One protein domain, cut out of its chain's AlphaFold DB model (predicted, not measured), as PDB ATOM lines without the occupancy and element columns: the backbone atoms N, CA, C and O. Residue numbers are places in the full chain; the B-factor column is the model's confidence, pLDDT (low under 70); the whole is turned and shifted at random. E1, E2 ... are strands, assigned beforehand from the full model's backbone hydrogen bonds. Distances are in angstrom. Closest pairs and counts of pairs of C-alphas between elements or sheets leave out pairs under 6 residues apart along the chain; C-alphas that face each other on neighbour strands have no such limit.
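AT A GLANCE: This is residues 205 to 339 of the 339 residues of an uncharacterized protein of Desulfobacteraceae bacterium (UniProt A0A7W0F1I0). With little regular structure, the printed part winds in stacked turns as a solenoid, its two walls E1 E3 E5 E7 E9 and E10 E8 E6 E4 E2 joined at one end by bent E11. It is a folded sheet, one sheet bent back into two leaves that face each other, ordered E1 E3 E5 E7 E9 E11 E10 E8 E6 E4 E2, all parallel. The 135 residues, class all strand, have 48 in eleven strands, E1 to E11 along the chain, and no named helix. The whole is compact, with a radius of gyration of the C-alphas of 13.8 A and spans of 39 by 31 by 22 A.

HOW THE PARTS SIT: E1, residues 235 to 237, and E3, residues 253 to 255, are parallel neighbours at 11 degrees, with N 237 and O 254 within hydrogen-bond range at 2.8 A. E11, residues 325 to 338, bends by 153 degrees at residue 330.

IN THESE COORDINATES: E1 begins at C-alpha 235 (225.647, 297.832, 121.889); E11, 12.1 A long, ends at C-alpha 338 (234.857, 298.446, 150.363).

THE WHOLE: The printed part has no cut; residues 205 to 222 have pLDDT under 70.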
ATOM      1  N   LEU A 205     245.207 299.843 126.340       64.25
ATOM      2  CA  LEU A 205     244.302 299.023 125.548       64.25
ATOM      3  C   LEU A 205     244.954 298.634 124.216       64.25
ATOM      4  O   LEU A 205     245.759 299.407 123.686       64.25
ATOM      5  N   PRO A 206     244.564 297.493 123.615       59.66
ATOM      6  CA  PRO A 206     244.944 297.195 122.243       59.66
ATOM      7  C   PRO A 206     244.531 298.352 121.308       59.66
ATOM      8  O   PRO A 206     243.447 298.923 121.493       59.66
ATOM      9  N   PRO A 207     245.360 298.701 120.303       56.22
ATOM     10  CA  PRO A 207     245.101 299.823 119.409       56.22
ATOM     11  C   PRO A 207     243.699 299.778 118.793       56.22
ATOM     12  O   PRO A 207     243.203 298.730 118.366       56.22
ATOM     13  N   LYS A 208     243.053 300.943 118.728       56.59
ATOM     14  CA  LYS A 208     241.761 301.096 118.063       56.59
ATOM     15  C   LYS A 208     241.981 301.117 116.553       56.59
ATOM     16  O   LYS A 208     242.497 302.092 116.018       56.59
ATOM     17  N   GLU A 209     241.602 300.046 115.866       56.06
ATOM     18  CA  GLU A 209     241.496 300.082 114.407       56.06
ATOM     19  C   GLU A 209     240.254 300.898 114.014       56.06
ATOM     20  O   GLU A 209     239.221 300.788 114.684       56.06
ATOM     21  N   PRO A 210     240.326 301.733 112.964       49.41
ATOM     22  CA  PRO A 210     239.193 302.544 112.539       49.41
ATOM     23  C   PRO A 210     238.020 301.647 112.114       49.41
ATOM     24  O   PRO A 210     238.123 300.903 111.139       49.41
ATOM     25  N   SER A 211     236.897 301.718 112.836       52.69
ATOM     26  CA  SER A 211     235.638 301.089 112.430       52.69
ATOM     27  C   SER A 211     234.765 302.092 111.667       52.69
ATOM     28  O   SER A 211     234.634 303.253 112.046       52.69
ATOM     29  N   THR A 212     234.182 301.645 110.553       45.91
ATOM     30  CA  THR A 212     233.333 302.442 109.647       45.91
ATOM     31  C   THR A 212     231.833 302.235 109.873       45.91
ATOM     32  O   THR A 212     231.027 302.762 109.110       45.91
ATOM     33  N   GLN A 213     231.430 301.461 110.886       49.41
ATOM     34  CA  GLN A 213     230.024 301.143 111.140       49.41
ATOM     35  C   GLN A 213     229.458 301.940 112.317       49.41
ATOM     36  O   GLN A 213     230.011 301.955 113.414       49.41
ATOM     37  N   GLU A 214     228.313 302.579 112.079       55.94
ATOM     38  CA  GLU A 214     227.496 303.189 113.123       55.94
ATOM     39  C   GLU A 214     226.881 302.104 114.025       55.94
ATOM     40  O   GLU A 214     226.612 300.982 113.596       55.94
ATOM     41  N   SER A 215     226.692 302.454 115.299       55.00
ATOM     42  CA  SER A 215     226.103 301.657 116.388       55.00
ATOM     43  C   SER A 215     225.232 300.461 115.969       55.00
ATOM     44  O   SER A 215     224.218 300.624 115.291       55.00
ATOM     45  N   ALA A 216     225.544 299.268 116.484       56.44
ATOM     46  CA  ALA A 216     224.720 298.083 116.285       56.44
ATOM     47  C   ALA A 216     223.644 298.005 117.382       56.44
ATOM     48  O   ALA A 216     223.917 297.661 118.533       56.44
ATOM     49  N   PHE A 217     222.390 298.301 117.035       54.38
ATOM     50  CA  PHE A 217     221.268 298.070 117.946       54.38
ATOM     51  C   PHE A 217     220.944 296.567 117.986       54.38
ATOM     52  O   PHE A 217     220.210 296.043 117.145       54.38
ATOM     53  N   ILE A 218     221.512 295.845 118.954       60.94
ATOM     54  CA  ILE A 218     221.322 294.399 119.092       60.94
ATOM     55  C   ILE A 218     219.949 294.119 119.733       60.94
ATOM     56  O   ILE A 218     219.819 293.919 120.937       60.94
ATOM     57  N   ARG A 219     218.894 294.017 118.907       53.47
ATOM     58  CA  ARG A 219     217.589 293.410 119.281       53.47
ATOM     59  C   ARG A 219     217.676 291.878 119.345       53.47
ATOM     60  O   ARG A 219     216.777 291.183 118.872       53.47
ATOM     61  N   SER A 220     218.775 291.328 119.857       51.56
ATOM     62  CA  SER A 220     218.917 289.876 119.942       51.56
ATOM     63  C   SER A 220     218.009 289.315 121.035       51.56
ATOM     64  O   SER A 220     217.891 289.883 122.118       51.56
ATOM     65  N   LYS A 221     217.394 288.160 120.757       48.59
ATOM     66  CA  LYS A 221     216.770 287.313 121.785       48.59
ATOM     67  C   LYS A 221     217.815 286.642 122.688       48.59
ATOM     68  O   LYS A 221     217.452 286.170 123.760       48.59
ATOM     69  N   SER A 222     219.084 286.571 122.268       51.78
ATOM     70  CA  SER A 222     220.166 285.990 123.069       51.78
ATOM     71  C   SER A 222     220.703 287.015 124.067       51.78
ATOM     72  O   SER A 222     221.291 288.027 123.691       51.78
ATOM     73  N   GLN A 223     220.513 286.717 125.348       72.56
ATOM     74  CA  GLN A 223     220.864 287.568 126.488       72.56
ATOM     75  C   GLN A 223     222.352 287.504 126.875       72.56
ATOM     76  O   GLN A 223     222.740 288.085 127.879       72.56
ATOM     77  N   ASN A 224     223.198 286.822 126.093       83.50
ATOM     78  CA  ASN A 224     224.612 286.629 126.414       83.50
ATOM     79  C   ASN A 224     225.502 286.919 125.195       83.50
ATOM     80  O   ASN A 224     225.219 286.432 124.097       83.50
ATOM     81  N   ILE A 225     226.580 287.678 125.397       89.94
ATOM     82  CA  ILE A 225     227.697 287.802 124.456       89.94
ATOM     83  C   ILE A 225     228.669 286.644 124.746       89.94
ATOM     84  O   ILE A 225     229.096 286.507 125.894       89.94
ATOM     85  N   PRO A 226     229.008 285.793 123.758       92.19
ATOM     86  CA  PRO A 226     229.925 284.673 123.962       92.19
ATOM     87  C   PRO A 226     231.301 285.115 124.468       92.19
ATOM     88  O   PRO A 226     231.763 286.211 124.155       92.19
ATOM     89  N   LYS A 227     231.988 284.231 125.193       93.75
ATOM     90  CA  LYS A 227     233.376 284.448 125.626       93.75
ATOM     91  C   LYS A 227     234.300 284.690 124.428       93.75
ATOM     92  O   LYS A 227     234.099 284.092 123.372       93.75
ATOM     93  N   GLY A 228     235.308 285.543 124.599       90.50
ATOM     94  CA  GLY A 228     236.275 285.881 123.547       90.50
ATOM     95  C   GLY A 228     235.695 286.697 122.387       90.50
ATOM     96  O   GLY A 228     236.321 286.786 121.331       90.50
ATOM     97  N   SER A 229     234.495 287.266 122.542       90.19
ATOM     98  CA  SER A 229     233.894 288.091 121.493       90.19
ATOM     99  C   SER A 229     234.672 289.393 121.304       90.19
ATOM    100  O   SER A 229     235.201 289.964 122.256       90.19
ATOM    101  N   ILE A 230     234.687 289.908 120.074       90.12
ATOM    102  CA  ILE A 230     235.215 291.237 119.757       90.12
ATOM    103  C   ILE A 230     234.107 292.027 119.068       90.12
ATOM    104  O   ILE A 230     233.678 291.681 117.967       90.12
ATOM    105  N   LEU A 231     233.640 293.089 119.715       87.31
ATOM    106  CA  LEU A 231     232.595 293.976 119.209       87.31
ATOM    107  C   LEU A 231     233.177 295.381 119.060       87.31
ATOM    108  O   LEU A 231     233.775 295.894 119.996       87.31
ATOM    109  N   ARG A 232     233.014 296.021 117.898       86.19
ATOM    110  CA  ARG A 232     233.623 297.340 117.606       86.19
ATOM    111  C   ARG A 232     232.619 298.477 117.414       86.19
ATOM    112  O   ARG A 232     232.919 299.462 116.744       86.19
ATOM    113  N   ASN A 233     231.427 298.307 117.983       82.62
ATOM    114  CA  ASN A 233     230.301 299.227 117.875       82.62
ATOM    115  C   ASN A 233     229.660 299.425 119.258       82.62
ATOM    116  O   ASN A 233     229.810 298.589 120.149       82.62
ATOM    117  N   ASN A 234     228.866 300.489 119.411       84.94
ATOM    118  CA  ASN A 234     227.955 300.606 120.551       84.94
ATOM    119  C   ASN A 234     226.940 299.456 120.531       84.94
ATOM    120  O   ASN A 234     226.424 299.121 119.462       84.94
ATOM    121  N   VAL A 235     226.615 298.916 121.705       86.81
ATOM    122  CA  VAL A 235     225.647 297.832 121.889       86.81
ATOM    123  C   VAL A 235     224.576 298.231 122.899       86.81
ATOM    124  O   VAL A 235     224.864 298.783 123.962       86.81
ATOM    125  N   VAL A 236     223.316 297.963 122.553       88.69
ATOM    126  CA  VAL A 236     222.152 298.286 123.387       88.69
ATOM    127  C   VAL A 236     221.283 297.044 123.560       88.69
ATOM    128  O   VAL A 236     220.886 296.436 122.568       88.69
ATOM    129  N   PHE A 237     220.952 296.709 124.807       87.19
ATOM    130  CA  PHE A 237     220.155 295.548 125.198       87.19
ATOM    131  C   PHE A 237     218.851 295.977 125.879       87.19
ATOM    132  O   PHE A 237     218.831 296.867 126.725       87.19
ATOM    133  N   THR A 238     217.733 295.333 125.532       87.38
ATOM    134  CA  THR A 238     216.406 295.619 126.122       87.38
ATOM    135  C   THR A 238     216.126 294.879 127.427       87.38
ATOM    136  O   THR A 238     215.111 295.134 128.067       87.38
ATOM    137  N   ARG A 239     216.994 293.942 127.806       88.56
ATOM    138  CA  ARG A 239     216.894 293.091 128.998       88.56
ATOM    139  C   ARG A 239     218.291 292.861 129.564       88.56
ATOM    140  O   ARG A 239     219.263 293.349 128.985       88.56
ATOM    141  N   LYS A 240     218.368 292.074 130.642       92.94
ATOM    142  CA  LYS A 240     219.630 291.616 131.213       92.94
ATOM    143  C   LYS A 240     220.576 291.085 130.132       92.94
ATOM    144  O   LYS A 240     220.139 290.329 129.257       92.94
ATOM    145  N   VAL A 241     221.851 291.457 130.236       93.69
ATOM    146  CA  VAL A 241     222.935 290.956 129.389       93.69
ATOM    147  C   VAL A 241     224.093 290.412 130.224       93.69
ATOM    148  O   VAL A 241     224.527 291.055 131.177       93.69
ATOM    149  N   THR A 242     224.621 289.252 129.830       96.31
ATOM    150  CA  THR A 242     225.902 288.730 130.329       96.31
ATOM    151  C   THR A 242     226.963 288.851 129.241       96.31
ATOM    152  O   THR A 242     226.769 288.370 128.124       96.31
ATOM    153  N   ILE A 243     228.088 289.484 129.549       96.38
ATOM    154  CA  ILE A 243     229.236 289.631 128.659       96.38
ATOM    155  C   ILE A 243     230.281 288.602 129.074       96.38
ATOM    156  O   ILE A 243     230.861 288.709 130.152       96.38
ATOM    157  N   GLY A 244     230.480 287.593 128.224       96.56
ATOM    158  CA  GLY A 244     231.358 286.467 128.504       96.56
ATOM    159  C   GLY A 244     232.824 286.858 128.672       96.56
ATOM    160  O   GLY A 244     233.277 287.877 128.150       96.56
ATOM    161  N   SER A 245     233.576 286.004 129.361       96.31
ATOM    162  CA  SER A 245     234.983 286.228 129.711       96.31
ATOM    163  C   SER A 245     235.861 286.591 128.507       96.31
ATOM    164  O   SER A 245     235.620 286.099 127.400       96.31
ATOM    165  N   ASN A 246     236.919 287.378 128.723       94.62
ATOM    166  CA  ASN A 246     237.894 287.762 127.685       94.62
ATOM    167  C   ASN A 246     237.274 288.482 126.468       94.62
ATOM    168  O   ASN A 246     237.802 288.416 125.358       94.62
ATOM    169  N   THR A 247     236.118 289.123 126.644       94.56
ATOM    170  CA  THR A 247     235.451 289.882 125.578       94.56
ATOM    171  C   THR A 247     236.016 291.296 125.488       94.56
ATOM    172  O   THR A 247     236.196 291.960 126.508       94.56
ATOM    173  N   LEU A 248     236.224 291.780 124.263       93.31
ATOM    174  CA  LEU A 248     236.579 293.165 123.960       93.31
ATOM    175  C   LEU A 248     235.391 293.883 123.311       93.31
ATOM    176  O   LEU A 248     234.917 293.477 122.250       93.31
ATOM    177  N   ILE A 249     234.947 294.986 123.909       91.75
ATOM    178  CA  ILE A 249     233.951 295.887 123.322       91.75
ATOM    179  C   ILE A 249     234.588 297.258 123.129       91.75
ATOM    180  O   ILE A 249     234.920 297.938 124.091       91.75
ATOM    181  N   GLN A 250     234.735 297.683 121.882       90.44
ATOM    182  CA  GLN A 250     235.137 299.037 121.519       90.44
ATOM    183  C   GLN A 250     233.897 299.854 121.177       90.44
ATOM    184  O   GLN A 250     233.510 299.990 120.018       90.44
ATOM    185  N   GLY A 251     233.244 300.357 122.216       86.56
ATOM    186  CA  GLY A 251     231.977 301.058 122.125       86.56
ATOM    187  C   GLY A 251     231.267 301.106 123.470       86.56
ATOM    188  O   GLY A 251     231.670 300.474 124.443       86.56
ATOM    189  N   ASN A 252     230.180 301.868 123.518       90.38
ATOM    190  CA  ASN A 252     229.348 301.981 124.709       90.38
ATOM    191  C   ASN A 252     228.432 300.761 124.857       90.38
ATOM    192  O   ASN A 252     227.875 300.275 123.870       90.38
ATOM    193  N   VAL A 253     228.211 300.333 126.095       93.12
ATOM    194  CA  VAL A 253     227.271 299.275 126.463       93.12
ATOM    195  C   VAL A 253     226.106 299.895 127.222       93.12
ATOM    196  O   VAL A 253     226.298 300.567 128.232       93.12
ATOM    197  N   LYS A 254     224.882 299.652 126.757       93.56
ATOM    198  CA  LYS A 254     223.664 300.065 127.455       93.56
ATOM    199  C   LYS A 254     222.709 298.891 127.628       93.56
ATOM    200  O   LYS A 254     222.439 298.189 126.659       93.56
ATOM    201  N   ALA A 255     222.134 298.730 128.813       91.75
ATOM    202  CA  ALA A 255     221.013 297.826 129.045       91.75
ATOM    203  C   ALA A 255     219.879 298.528 129.803       91.75
ATOM    204  O   ALA A 255     220.117 299.331 130.701       91.75
ATOM    205  N   TYR A 256     218.632 298.202 129.462       91.56
ATOM    206  CA  TYR A 256     217.436 298.643 130.206       91.56
ATOM    207  C   TYR A 256     217.145 297.771 131.449       91.56
ATOM    208  O   TYR A 256     216.061 297.814 132.022       91.56
ATOM    209  N   ASP A 257     218.104 296.937 131.840       92.88
ATOM    210  CA  ASP A 257     218.044 296.000 132.959       92.88
ATOM    211  C   ASP A 257     219.499 295.733 133.408       92.88
ATOM    212  O   ASP A 257     220.353 296.604 133.235       92.88
ATOM    213  N   GLU A 258     219.800 294.576 133.994       96.50
ATOM    214  CA  GLU A 258     221.120 294.247 134.544       96.50
ATOM    215  C   GLU A 258     222.223 294.042 133.481       96.50
ATOM    216  O   GLU A 258     221.997 293.431 132.434       96.50
ATOM    217  N   ILE A 259     223.446 294.494 133.776       97.62
ATOM    218  CA  ILE A 259     224.657 294.162 133.005       97.62
ATOM    219  C   ILE A 259     225.580 293.334 133.889       97.62
ATOM    220  O   ILE A 259     225.958 293.775 134.971       97.62
ATOM    221  N   VAL A 260     225.994 292.169 133.403       98.31
ATOM    222  CA  VAL A 260     227.005 291.330 134.048       98.31
ATOM    223  C   VAL A 260     228.203 291.214 133.119       98.31
ATOM    224  O   VAL A 260     228.062 290.741 131.995       98.31
ATOM    225  N   LEU A 261     229.374 291.639 133.574       98.31
ATOM    226  CA  LEU A 261     230.651 291.363 132.928       98.31
ATOM    227  C   LEU A 261     231.292 290.181 133.645       98.31
ATOM    228  O   LEU A 261     231.417 290.201 134.866       98.31
ATOM    229  N   GLU A 262     231.700 289.159 132.904       98.12
ATOM    230  CA  GLU A 262     232.543 288.098 133.452       98.12
ATOM    231  C   GLU A 262     234.007 288.572 133.600       98.12
ATOM    232  O   GLU A 262     234.322 289.754 133.449       98.12
ATOM    233  N   GLU A 263     234.912 287.648 133.922       96.44
ATOM    234  CA  GLU A 263     236.343 287.921 134.091       96.44
ATOM    235  C   GLU A 263     237.014 288.478 132.820       96.44
ATOM    236  O   GLU A 263     236.675 288.100 131.690       96.44
ATOM    237  N   ASN A 264     238.025 289.330 133.006       95.12
ATOM    238  CA  ASN A 264     238.896 289.834 131.939       95.12
ATOM    239  C   ASN A 264     238.144 290.529 130.784       95.12
ATOM    240  O   ASN A 264     238.595 290.529 129.635       95.12
ATOM    241  N   VAL A 265     236.968 291.104 131.049       96.44
ATOM    242  CA  VAL A 265     236.220 291.873 130.047       96.44
ATOM    243  C   VAL A 265     236.836 293.259 129.890       96.44
ATOM    244  O   VAL A 265     237.079 293.968 130.865       96.44
ATOM    245  N   THR A 266     237.051 293.672 128.643       96.19
ATOM    246  CA  THR A 266     237.567 294.998 128.298       96.19
ATOM    247  C   THR A 266     236.509 295.805 127.556       96.19
ATOM    248  O   THR A 266     236.034 295.388 126.498       96.19
ATOM    249  N   ILE A 267     236.157 296.977 128.079       95.00
ATOM    250  CA  ILE A 267     235.211 297.912 127.464       95.00
ATOM    251  C   ILE A 267     235.907 299.257 127.242       95.00
ATOM    252  O   ILE A 267     236.149 300.022 128.176       95.00
ATOM    253  N   ASP A 268     236.191 299.564 125.976       92.81
ATOM    254  CA  ASP A 268     236.601 300.895 125.535       92.81
ATOM    255  C   ASP A 268     235.370 301.779 125.284       92.81
ATOM    256  O   ASP A 268     234.956 302.006 124.142       92.81
ATOM    257  N   GLY A 269     234.721 302.209 126.363       90.81
ATOM    258  CA  GLY A 269     233.483 302.974 126.295       90.81
ATOM    259  C   GLY A 269     232.735 303.043 127.621       90.81
ATOM    260  O   GLY A 269     233.184 302.533 128.646       90.81
ATOM    261  N   ASN A 270     231.587 303.718 127.600       96.00
ATOM    262  CA  ASN A 270     230.726 303.867 128.771       96.00
ATOM    263  C   ASN A 270     229.831 302.637 128.968       96.00
ATOM    264  O   ASN A 270     229.414 302.006 127.996       96.00
ATOM    265  N   ILE A 271     229.460 302.365 130.216       97.88
ATOM    266  CA  ILE A 271     228.518 301.320 130.614       97.88
ATOM    267  C   ILE A 271     227.334 301.975 131.320       97.88
ATOM    268  O   ILE A 271     227.513 302.715 132.286       97.88
ATOM    269  N   PHE A 272     226.122 301.694 130.851       97.88
ATOM    270  CA  PHE A 272     224.885 302.223 131.418       97.88
ATOM    271  C   PHE A 272     223.864 301.107 131.658       97.88
ATOM    272  O   PHE A 272     223.526 300.380 130.723       97.88
ATOM    273  N   ALA A 273     223.305 301.031 132.865       96.31
ATOM    274  CA  ALA A 273     222.219 300.115 133.208       96.31
ATOM    275  C   ALA A 273     221.081 300.814 133.973       96.31
ATOM    276  O   ALA A 273     221.321 301.585 134.904       96.31
ATOM    277  N   ASP A 274     219.828 300.489 133.640       96.31
ATOM    278  CA  ASP A 274     218.664 300.894 134.451       96.31
ATOM    279  C   ASP A 274     218.493 300.019 135.711       96.31
ATOM    280  O   ASP A 274     217.844 300.423 136.679       96.31
ATOM    281  N   ALA A 275     219.073 298.815 135.727       97.00
ATOM    282  CA  ALA A 275     219.227 298.010 136.936       97.00
ATOM    283  C   ALA A 275     220.703 297.983 137.360       97.00
ATOM    284  O   ALA A 275     221.404 298.975 137.191       97.00
ATOM    285  N   SER A 276     221.165 296.894 137.965       98.50
ATOM    286  CA  SER A 276     222.509 296.786 138.535       98.50
ATOM    287  C   SER A 276     223.582 296.473 137.486       98.50
ATOM    288  O   SER A 276     223.293 295.895 136.437       98.50
ATOM    289  N   ILE A 277     224.827 296.850 137.776       98.81
ATOM    290  CA  ILE A 277     226.012 296.468 137.000       98.81
ATOM    291  C   ILE A 277     226.904 295.605 137.887       98.81
ATOM    292  O   ILE A 277     227.275 296.021 138.983       98.81
ATOM    293  N   PHE A 278     227.283 294.434 137.389       98.81
ATOM    294  CA  PHE A 278     228.253 293.542 138.011       98.81
ATOM    295  C   PHE A 278     229.487 293.482 137.122       98.81
ATOM    296  O   PHE A 278     229.418 292.988 135.999       98.81
ATOM    297  N   ILE A 279     230.603 294.021 137.600       98.75
ATOM    298  CA  ILE A 279     231.884 294.012 136.901       98.75
ATOM    299  C   ILE A 279     232.715 292.864 137.471       98.75
ATOM    300  O   ILE A 279     233.059 292.879 138.654       98.75
ATOM    301  N   GLY A 280     232.988 291.858 136.642       98.25
ATOM    302  CA  GLY A 280     233.790 290.692 137.002       98.25
ATOM    303  C   GLY A 280     235.274 291.010 137.219       98.25
ATOM    304  O   GLY A 280     235.713 292.129 136.944       98.25
ATOM    305  N   PRO A 281     236.050 290.038 137.734       96.56
ATOM    306  CA  PRO A 281     237.456 290.241 138.074       96.56
ATOM    307  C   PRO A 281     238.307 290.669 136.880       96.56
ATOM    308  O   PRO A 281     238.047 290.259 135.746       96.56
ATOM    309  N   ASP A 282     239.337 291.470 137.152       94.31
ATOM    310  CA  ASP A 282     240.348 291.896 136.172       94.31
ATOM    311  C   ASP A 282     239.766 292.601 134.930       94.31
ATOM    312  O   ASP A 282     240.376 292.651 133.858       94.31
ATOM    313  N   ALA A 283     238.566 293.172 135.062       95.94
ATOM    314  CA  ALA A 283     237.939 293.930 133.994       95.94
ATOM    315  C   ALA A 283     238.633 295.284 133.782       95.94
ATOM    316  O   ALA A 283     239.212 295.881 134.694       95.94
ATOM    317  N   ARG A 284     238.549 295.803 132.556       95.44
ATOM    318  CA  ARG A 284     239.154 297.081 132.157       95.44
ATOM    319  C   ARG A 284     238.124 297.942 131.459       95.44
ATOM    320  O   ARG A 284     237.591 297.549 130.425       95.44
ATOM    321  N   ILE A 285     237.834 299.113 132.012       96.12
ATOM    322  CA  ILE A 285     236.773 299.993 131.510       96.12
ATOM    323  C   ILE A 285     237.346 301.395 131.341       96.12
ATOM    324  O   ILE A 285     237.829 301.961 132.309       96.12
ATOM    325  N   THR A 286     237.301 301.990 130.148       93.75
ATOM    326  CA  THR A 286     237.864 303.345 129.917       93.75
ATOM    327  C   THR A 286     236.840 304.472 130.007       93.75
ATOM    328  O   THR A 286     237.207 305.650 129.986       93.75
ATOM    329  N   GLY A 287     235.551 304.130 130.057       91.94
ATOM    330  CA  GLY A 287     234.453 305.084 130.132       91.94
ATOM    331  C   GLY A 287     233.803 305.165 131.508       91.94
ATOM    332  O   GLY A 287     234.276 304.613 132.497       91.94
ATOM    333  N   ASN A 288     232.693 305.898 131.560       97.62
ATOM    334  CA  ASN A 288     231.880 306.027 132.760       97.62
ATOM    335  C   ASN A 288     231.090 304.741 133.007       97.62
ATOM    336  O   ASN A 288     230.642 304.097 132.058       97.62
ATOM    337  N   VAL A 289     230.845 304.430 134.274       98.62
ATOM    338  CA  VAL A 289     229.968 303.342 134.707       98.62
ATOM    339  C   VAL A 289     228.793 303.964 135.444       98.62
ATOM    340  O   VAL A 289     228.984 304.646 136.447       98.62
ATOM    341  N   PHE A 290     227.575 303.754 134.953       98.56
ATOM    342  CA  PHE A 290     226.372 304.327 135.546       98.56
ATOM    343  C   PHE A 290     225.268 303.283 135.707       98.56
ATOM    344  O   PHE A 290     224.854 302.644 134.740       98.56
ATOM    345  N   SER A 291     224.733 303.182 136.919       98.31
ATOM    346  CA  SER A 291     223.583 302.361 137.273       98.31
ATOM    347  C   SER A 291     222.555 303.165 138.074       98.31
ATOM    348  O   SER A 291     222.895 303.852 139.040       98.31
ATOM    349  N   GLN A 292     221.269 303.007 137.743       96.56
ATOM    350  CA  GLN A 292     220.157 303.520 138.565       96.56
ATOM    351  C   GLN A 292     219.932 302.713 139.863       96.56
ATOM    352  O   GLN A 292     219.130 303.115 140.711       96.56
ATOM    353  N   LYS A 293     220.597 301.560 140.023       98.00
ATOM    354  CA  LYS A 293     220.565 300.723 141.229       98.00
ATOM    355  C   LYS A 293     221.965 300.624 141.832       98.00
ATOM    356  O   LYS A 293     222.384 301.565 142.501       98.00
ATOM    357  N   SER A 294     222.652 299.508 141.613       98.50
ATOM    358  CA  SER A 294     223.922 299.184 142.246       98.50
ATOM    359  C   SER A 294     225.040 298.971 141.235       98.50
ATOM    360  O   SER A 294     224.801 298.529 140.109       98.50
ATOM    361  N   VAL A 295     226.271 299.257 141.652       98.88
ATOM    362  CA  VAL A 295     227.481 298.851 140.927       98.88
ATOM    363  C   VAL A 295     228.313 297.959 141.842       98.88
ATOM    364  O   VAL A 295     228.669 298.370 142.941       98.88
ATOM    365  N   HIS A 296     228.625 296.751 141.382       98.81
ATOM    366  CA  HIS A 296     229.511 295.812 142.062       98.81
ATOM    367  C   HIS A 296     230.792 295.675 141.246       98.81
ATOM    368  O   HIS A 296     230.726 295.383 140.050       98.81
ATOM    369  N   ILE A 297     231.942 295.906 141.871       98.69
ATOM    370  CA  ILE A 297     233.246 295.929 141.209       98.69
ATOM    371  C   ILE A 297     234.126 294.860 141.835       98.69
ATOM    372  O   ILE A 297     234.510 294.978 142.997       98.69
ATOM    373  N   SER A 298     234.429 293.817 141.068       98.19
ATOM    374  CA  SER A 298     235.271 292.719 141.543       98.19
ATOM    375  C   SER A 298     236.752 293.089 141.503       98.19
ATOM    376  O   SER A 298     237.171 294.009 140.792       98.19
ATOM    377  N   ARG A 299     237.554 292.327 142.246       95.12
ATOM    378  CA  ARG A 299     239.001 292.515 142.379       95.12
ATOM    379  C   ARG A 299     239.743 292.655 141.056       95.12
ATOM    380  O   ARG A 299     239.351 292.090 140.038       95.12
ATOM    381  N   GLY A 300     240.855 293.381 141.085       91.50
ATOM    382  CA  GLY A 300     241.740 293.522 139.928       91.50
ATOM    383  C   GLY A 300     241.221 294.481 138.850       91.50
ATOM    384  O   GLY A 300     241.991 294.875 137.971       91.50
ATOM    385  N   THR A 301     239.963 294.922 138.948       94.94
ATOM    386  CA  THR A 301     239.334 295.837 137.991       94.94
ATOM    387  C   THR A 301     240.030 297.197 137.944       94.94
ATOM    388  O   THR A 301     240.351 297.783 138.981       94.94
ATOM    389  N   ILE A 302     240.210 297.725 136.733       94.69
ATOM    390  CA  ILE A 302     240.730 299.074 136.488       94.69
ATOM    391  C   ILE A 302     239.688 299.881 135.712       94.69
ATOM    392  O   ILE A 302     239.254 299.481 134.626       94.69
ATOM    393  N   ILE A 303     239.306 301.036 136.257       95.44
ATOM    394  CA  ILE A 303     238.394 301.981 135.617       95.44
ATOM    395  C   ILE A 303     239.144 303.273 135.307       95.44
ATOM    396  O   ILE A 303     239.485 304.074 136.179       95.44
ATOM    397  N   SER A 304     239.316 303.479 134.010       91.81
ATOM    398  CA  SER A 304     239.977 304.597 133.368       91.81
ATOM    399  C   SER A 304     241.486 304.687 133.618       91.81
ATOM    400  O   SER A 304     242.132 303.690 133.926       91.81
ATOM    401  N   ASN A 305     242.065 305.860 133.362       88.19
ATOM    402  CA  ASN A 305     243.491 306.153 133.465       88.19
ATOM    403  C   ASN A 305     243.718 307.625 133.883       88.19
ATOM    404  O   ASN A 305     242.779 308.427 133.793       88.19
ATOM    405  N   PRO A 306     244.948 308.016 134.278       86.00
ATOM    406  CA  PRO A 306     245.249 309.373 134.751       86.00
ATOM    407  C   PRO A 306     244.914 310.499 133.762       86.00
ATOM    408  O   PRO A 306     244.640 311.619 134.176       86.00
ATOM    409  N   LEU A 307     244.932 310.219 132.453       84.81
ATOM    410  CA  LEU A 307     244.675 311.214 131.406       84.81
ATOM    411  C   LEU A 307     243.181 311.392 131.111       84.81
ATOM    412  O   LEU A 307     242.801 312.301 130.376       84.81
ATOM    413  N   ASN A 308     242.326 310.515 131.640       85.12
ATOM    414  CA  ASN A 308     240.916 310.476 131.295       85.12
ATOM    415  C   ASN A 308     240.062 310.244 132.541       85.12
ATOM    416  O   ASN A 308     239.656 309.130 132.832       85.12
ATOM    417  N   ILE A 309     239.733 311.293 133.282       88.88
ATOM    418  CA  ILE A 309     238.922 311.170 134.501       88.88
ATOM    419  C   ILE A 309     237.513 310.651 134.150       88.88
ATOM    420  O   ILE A 309     236.884 311.124 133.188       88.88
ATOM    421  N   LYS A 310     237.015 309.657 134.899       93.25
ATOM    422  CA  LYS A 310     235.685 309.051 134.698       93.25
ATOM    423  C   LYS A 310     234.912 308.888 135.995       93.25
ATOM    424  O   LYS A 310     235.455 309.024 137.085       93.25
ATOM    425  N   SER A 311     233.611 308.657 135.847       96.69
ATOM    426  CA  SER A 311     232.686 308.490 136.963       96.69
ATOM    427  C   SER A 311     232.174 307.060 137.056       96.69
ATOM    428  O   SER A 311     231.777 306.468 136.051       96.69
ATOM    429  N   VAL A 312     232.114 306.555 138.283       98.50
ATOM    430  CA  VAL A 312     231.418 305.335 138.680       98.50
ATOM    431  C   VAL A 312     230.261 305.730 139.586       98.50
ATOM    432  O   VAL A 312     230.454 306.259 140.679       98.50
ATOM    433  N   ILE A 313     229.041 305.511 139.111       98.56
ATOM    434  CA  ILE A 313     227.824 305.949 139.784       98.56
ATOM    435  C   ILE A 313     226.885 304.758 139.921       98.56
ATOM    436  O   ILE A 313     226.362 304.250 138.932       98.56
ATOM    437  N   GLY A 314     226.647 304.339 141.159       98.31
ATOM    438  CA  GLY A 314     225.571 303.427 141.531       98.31
ATOM    439  C   GLY A 314     224.606 304.188 142.416       98.31
ATOM    440  O   GLY A 314     224.945 304.510 143.551       98.31
ATOM    441  N   LYS A 315     223.422 304.535 141.904       96.81
ATOM    442  CA  LYS A 315     222.522 305.470 142.594       96.81
ATOM    443  C   LYS A 315     222.172 305.029 144.019       96.81
ATOM    444  O   LYS A 315     222.152 305.864 144.913       96.81
ATOM    445  N   LYS A 316     221.926 303.736 144.243       97.69
ATOM    446  CA  LYS A 316     221.531 303.192 145.553       97.69
ATOM    447  C   LYS A 316     222.701 302.675 146.376       97.69
ATOM    448  O   LYS A 316     222.707 302.867 147.584       97.69
ATOM    449  N   GLU A 317     223.638 301.985 145.741       98.06
ATOM    450  CA  GLU A 317     224.760 301.367 146.444       98.06
ATOM    451  C   GLU A 317     225.937 301.104 145.505       98.06
ATOM    452  O   GLU A 317     225.768 300.969 144.286       98.06
ATOM    453  N   ILE A 318     227.133 301.017 146.079       98.81
ATOM    454  CA  ILE A 318     228.351 300.613 145.376       98.81
ATOM    455  C   ILE A 318     229.112 299.626 146.261       98.81
ATOM    456  O   ILE A 318     229.355 299.904 147.427       98.81
ATOM    457  N   HIS A 319     229.519 298.494 145.701       98.69
ATOM    458  CA  HIS A 319     230.329 297.490 146.391       98.69
ATOM    459  C   HIS A 319     231.645 297.334 145.641       98.69
ATOM    460  O   HIS A 319     231.628 297.066 144.439       98.69
ATOM    461  N   ILE A 320     232.772 297.520 146.324       98.44
ATOM    462  CA  ILE A 320     234.102 297.479 145.707       98.44
ATOM    463  C   ILE A 320     234.950 296.440 146.429       98.44
ATOM    464  O   ILE A 320     235.229 296.579 147.613       98.44
ATOM    465  N   GLU A 321     235.367 295.399 145.719       97.31
ATOM    466  CA  GLU A 321     236.321 294.425 146.246       97.31
ATOM    467  C   GLU A 321     237.743 295.012 146.366       97.31
ATOM    468  O   GLU A 321     238.044 296.063 145.789       97.31
ATOM    469  N   PRO A 322     238.660 294.331 147.076       92.31
ATOM    470  CA  PRO A 322     240.063 294.727 147.129       92.31
ATOM    471  C   PRO A 322     240.738 294.739 145.752       92.31
ATOM    472  O   PRO A 322     240.366 293.998 144.842       92.31
ATOM    473  N   ASN A 323     241.816 295.506 145.632       92.12
ATOM    474  CA  ASN A 323     242.669 295.621 144.449       92.12
ATOM    475  C   ASN A 323     241.978 296.240 143.223       92.12
ATOM    476  O   ASN A 323     242.324 295.916 142.080       92.12
ATOM    477  N   VAL A 324     241.015 297.132 143.452       95.62
ATOM    478  CA  VAL A 324     240.360 297.932 142.414       95.62
ATOM    479  C   VAL A 324     241.045 299.291 142.298       95.62
ATOM    480  O   VAL A 324     241.451 299.882 143.297       95.62
ATOM    481  N   LEU A 325     241.160 299.783 141.065       95.31
ATOM    482  CA  LEU A 325     241.757 301.076 140.744       95.31
ATOM    483  C   LEU A 325     240.780 301.920 139.925       95.31
ATOM    484  O   LEU A 325     240.329 301.489 138.863       95.31
ATOM    485  N   ILE A 326     240.452 303.120 140.400       96.19
ATOM    486  CA  ILE A 326     239.502 304.017 139.733       96.19
ATOM    487  C   ILE A 326     240.120 305.406 139.616       96.19
ATOM    488  O   ILE A 326     240.511 306.006 140.612       96.19
ATOM    489  N   TYR A 327     240.173 305.945 138.400       94.94
ATOM    490  CA  TYR A 327     240.642 307.308 138.150       94.94
ATOM    491  C   TYR A 327     239.455 308.261 137.992       94.94
ATOM    492  O   TYR A 327     238.847 308.356 136.919       94.94
ATOM    493  N   GLY A 328     239.135 308.988 139.064       95.00
ATOM    494  CA  GLY A 328     238.097 310.011 139.068       95.00
ATOM    495  C   GLY A 328     237.085 309.853 140.188       95.00
ATOM    496  O   GLY A 328     237.454 309.853 141.356       95.00
ATOM    497  N   PHE A 329     235.803 309.810 139.831       96.69
ATOM    498  CA  PHE A 329     234.697 309.925 140.777       96.69
ATOM    499  C   PHE A 329     234.053 308.580 141.080       96.69
ATOM    500  O   PHE A 329     233.719 307.825 140.168       96.69
ATOM    501  N   ILE A 330     233.745 308.358 142.352       97.81
ATOM    502  CA  ILE A 330     232.806 307.335 142.807       97.81
ATOM    503  C   ILE A 330     231.685 308.056 143.552       97.81
ATOM    504  O   ILE A 330     231.965 308.862 144.436       97.81
ATOM    505  N   SER A 331     230.421 307.819 143.193       97.19
ATOM    506  CA  SER A 331     229.288 308.510 143.823       97.19
ATOM    507  C   SER A 331     228.041 307.638 143.938       97.19
ATOM    508  O   SER A 331     227.606 307.017 142.972       97.19
ATOM    509  N   THR A 332     227.393 307.691 145.099       97.81
ATOM    510  CA  THR A 332     226.090 307.070 145.369       97.81
ATOM    511  C   THR A 332     225.193 307.999 146.197       97.81
ATOM    512  O   THR A 332     225.688 308.873 146.909       97.81
ATOM    513  N   GLU A 333     223.867 307.861 146.079       94.88
ATOM    514  CA  GLU A 333     222.902 308.533 146.967       94.88
ATOM    515  C   GLU A 333     222.636 307.715 148.243       94.88
ATOM    516  O   GLU A 333     222.181 308.281 149.236       94.88
ATOM    517  N   GLY A 334     222.914 306.406 148.219       94.62
ATOM    518  CA  GLY A 334     222.852 305.537 149.393       94.62
ATOM    519  C   GLY A 334     224.222 305.369 150.043       94.62
ATOM    520  O   GLY A 334     224.785 306.344 150.539       94.62
ATOM    521  N   HIS A 335     224.743 304.140 150.069       92.38
ATOM    522  CA  HIS A 335     226.038 303.829 150.684       92.38
ATOM    523  C   HIS A 335     226.933 303.029 149.735       92.38
ATOM    524  O   HIS A 335     226.489 302.121 149.034       92.38
ATOM    525  N   GLY A 336     228.203 303.403 149.692       98.25
ATOM    526  CA  GLY A 336     229.273 302.629 149.092       98.25
ATOM    527  C   GLY A 336     230.031 301.886 150.181       98.25
ATOM    528  O   GLY A 336     230.132 302.398 151.294       98.25
ATOM    529  N   ILE A 337     230.550 300.701 149.878       98.38
ATOM    530  CA  ILE A 337     231.358 299.901 150.798       98.38
ATOM    531  C   ILE A 337     232.545 299.270 150.070       98.38
ATOM    532  O   ILE A 337     232.424 298.809 148.930       98.38
ATOM    533  N   VAL A 338     233.690 299.248 150.748       97.88
ATOM    534  CA  VAL A 338     234.857 298.446 150.363       97.88
ATOM    535  C   VAL A 338     234.792 297.101 151.087       97.88
ATOM    536  O   VAL A 338     234.652 297.083 152.308       97.88
ATOM    537  N   LEU A 339     234.852 295.984 150.358       94.75
ATOM    538  CA  LEU A 339     234.637 294.622 150.880       94.75
ATOM    539  C   LEU A 339     235.901 293.928 151.395       94.75
ATOM    540  O   LEU A 339     236.999 294.182 150.853       94.75
TER     541      LEU A 339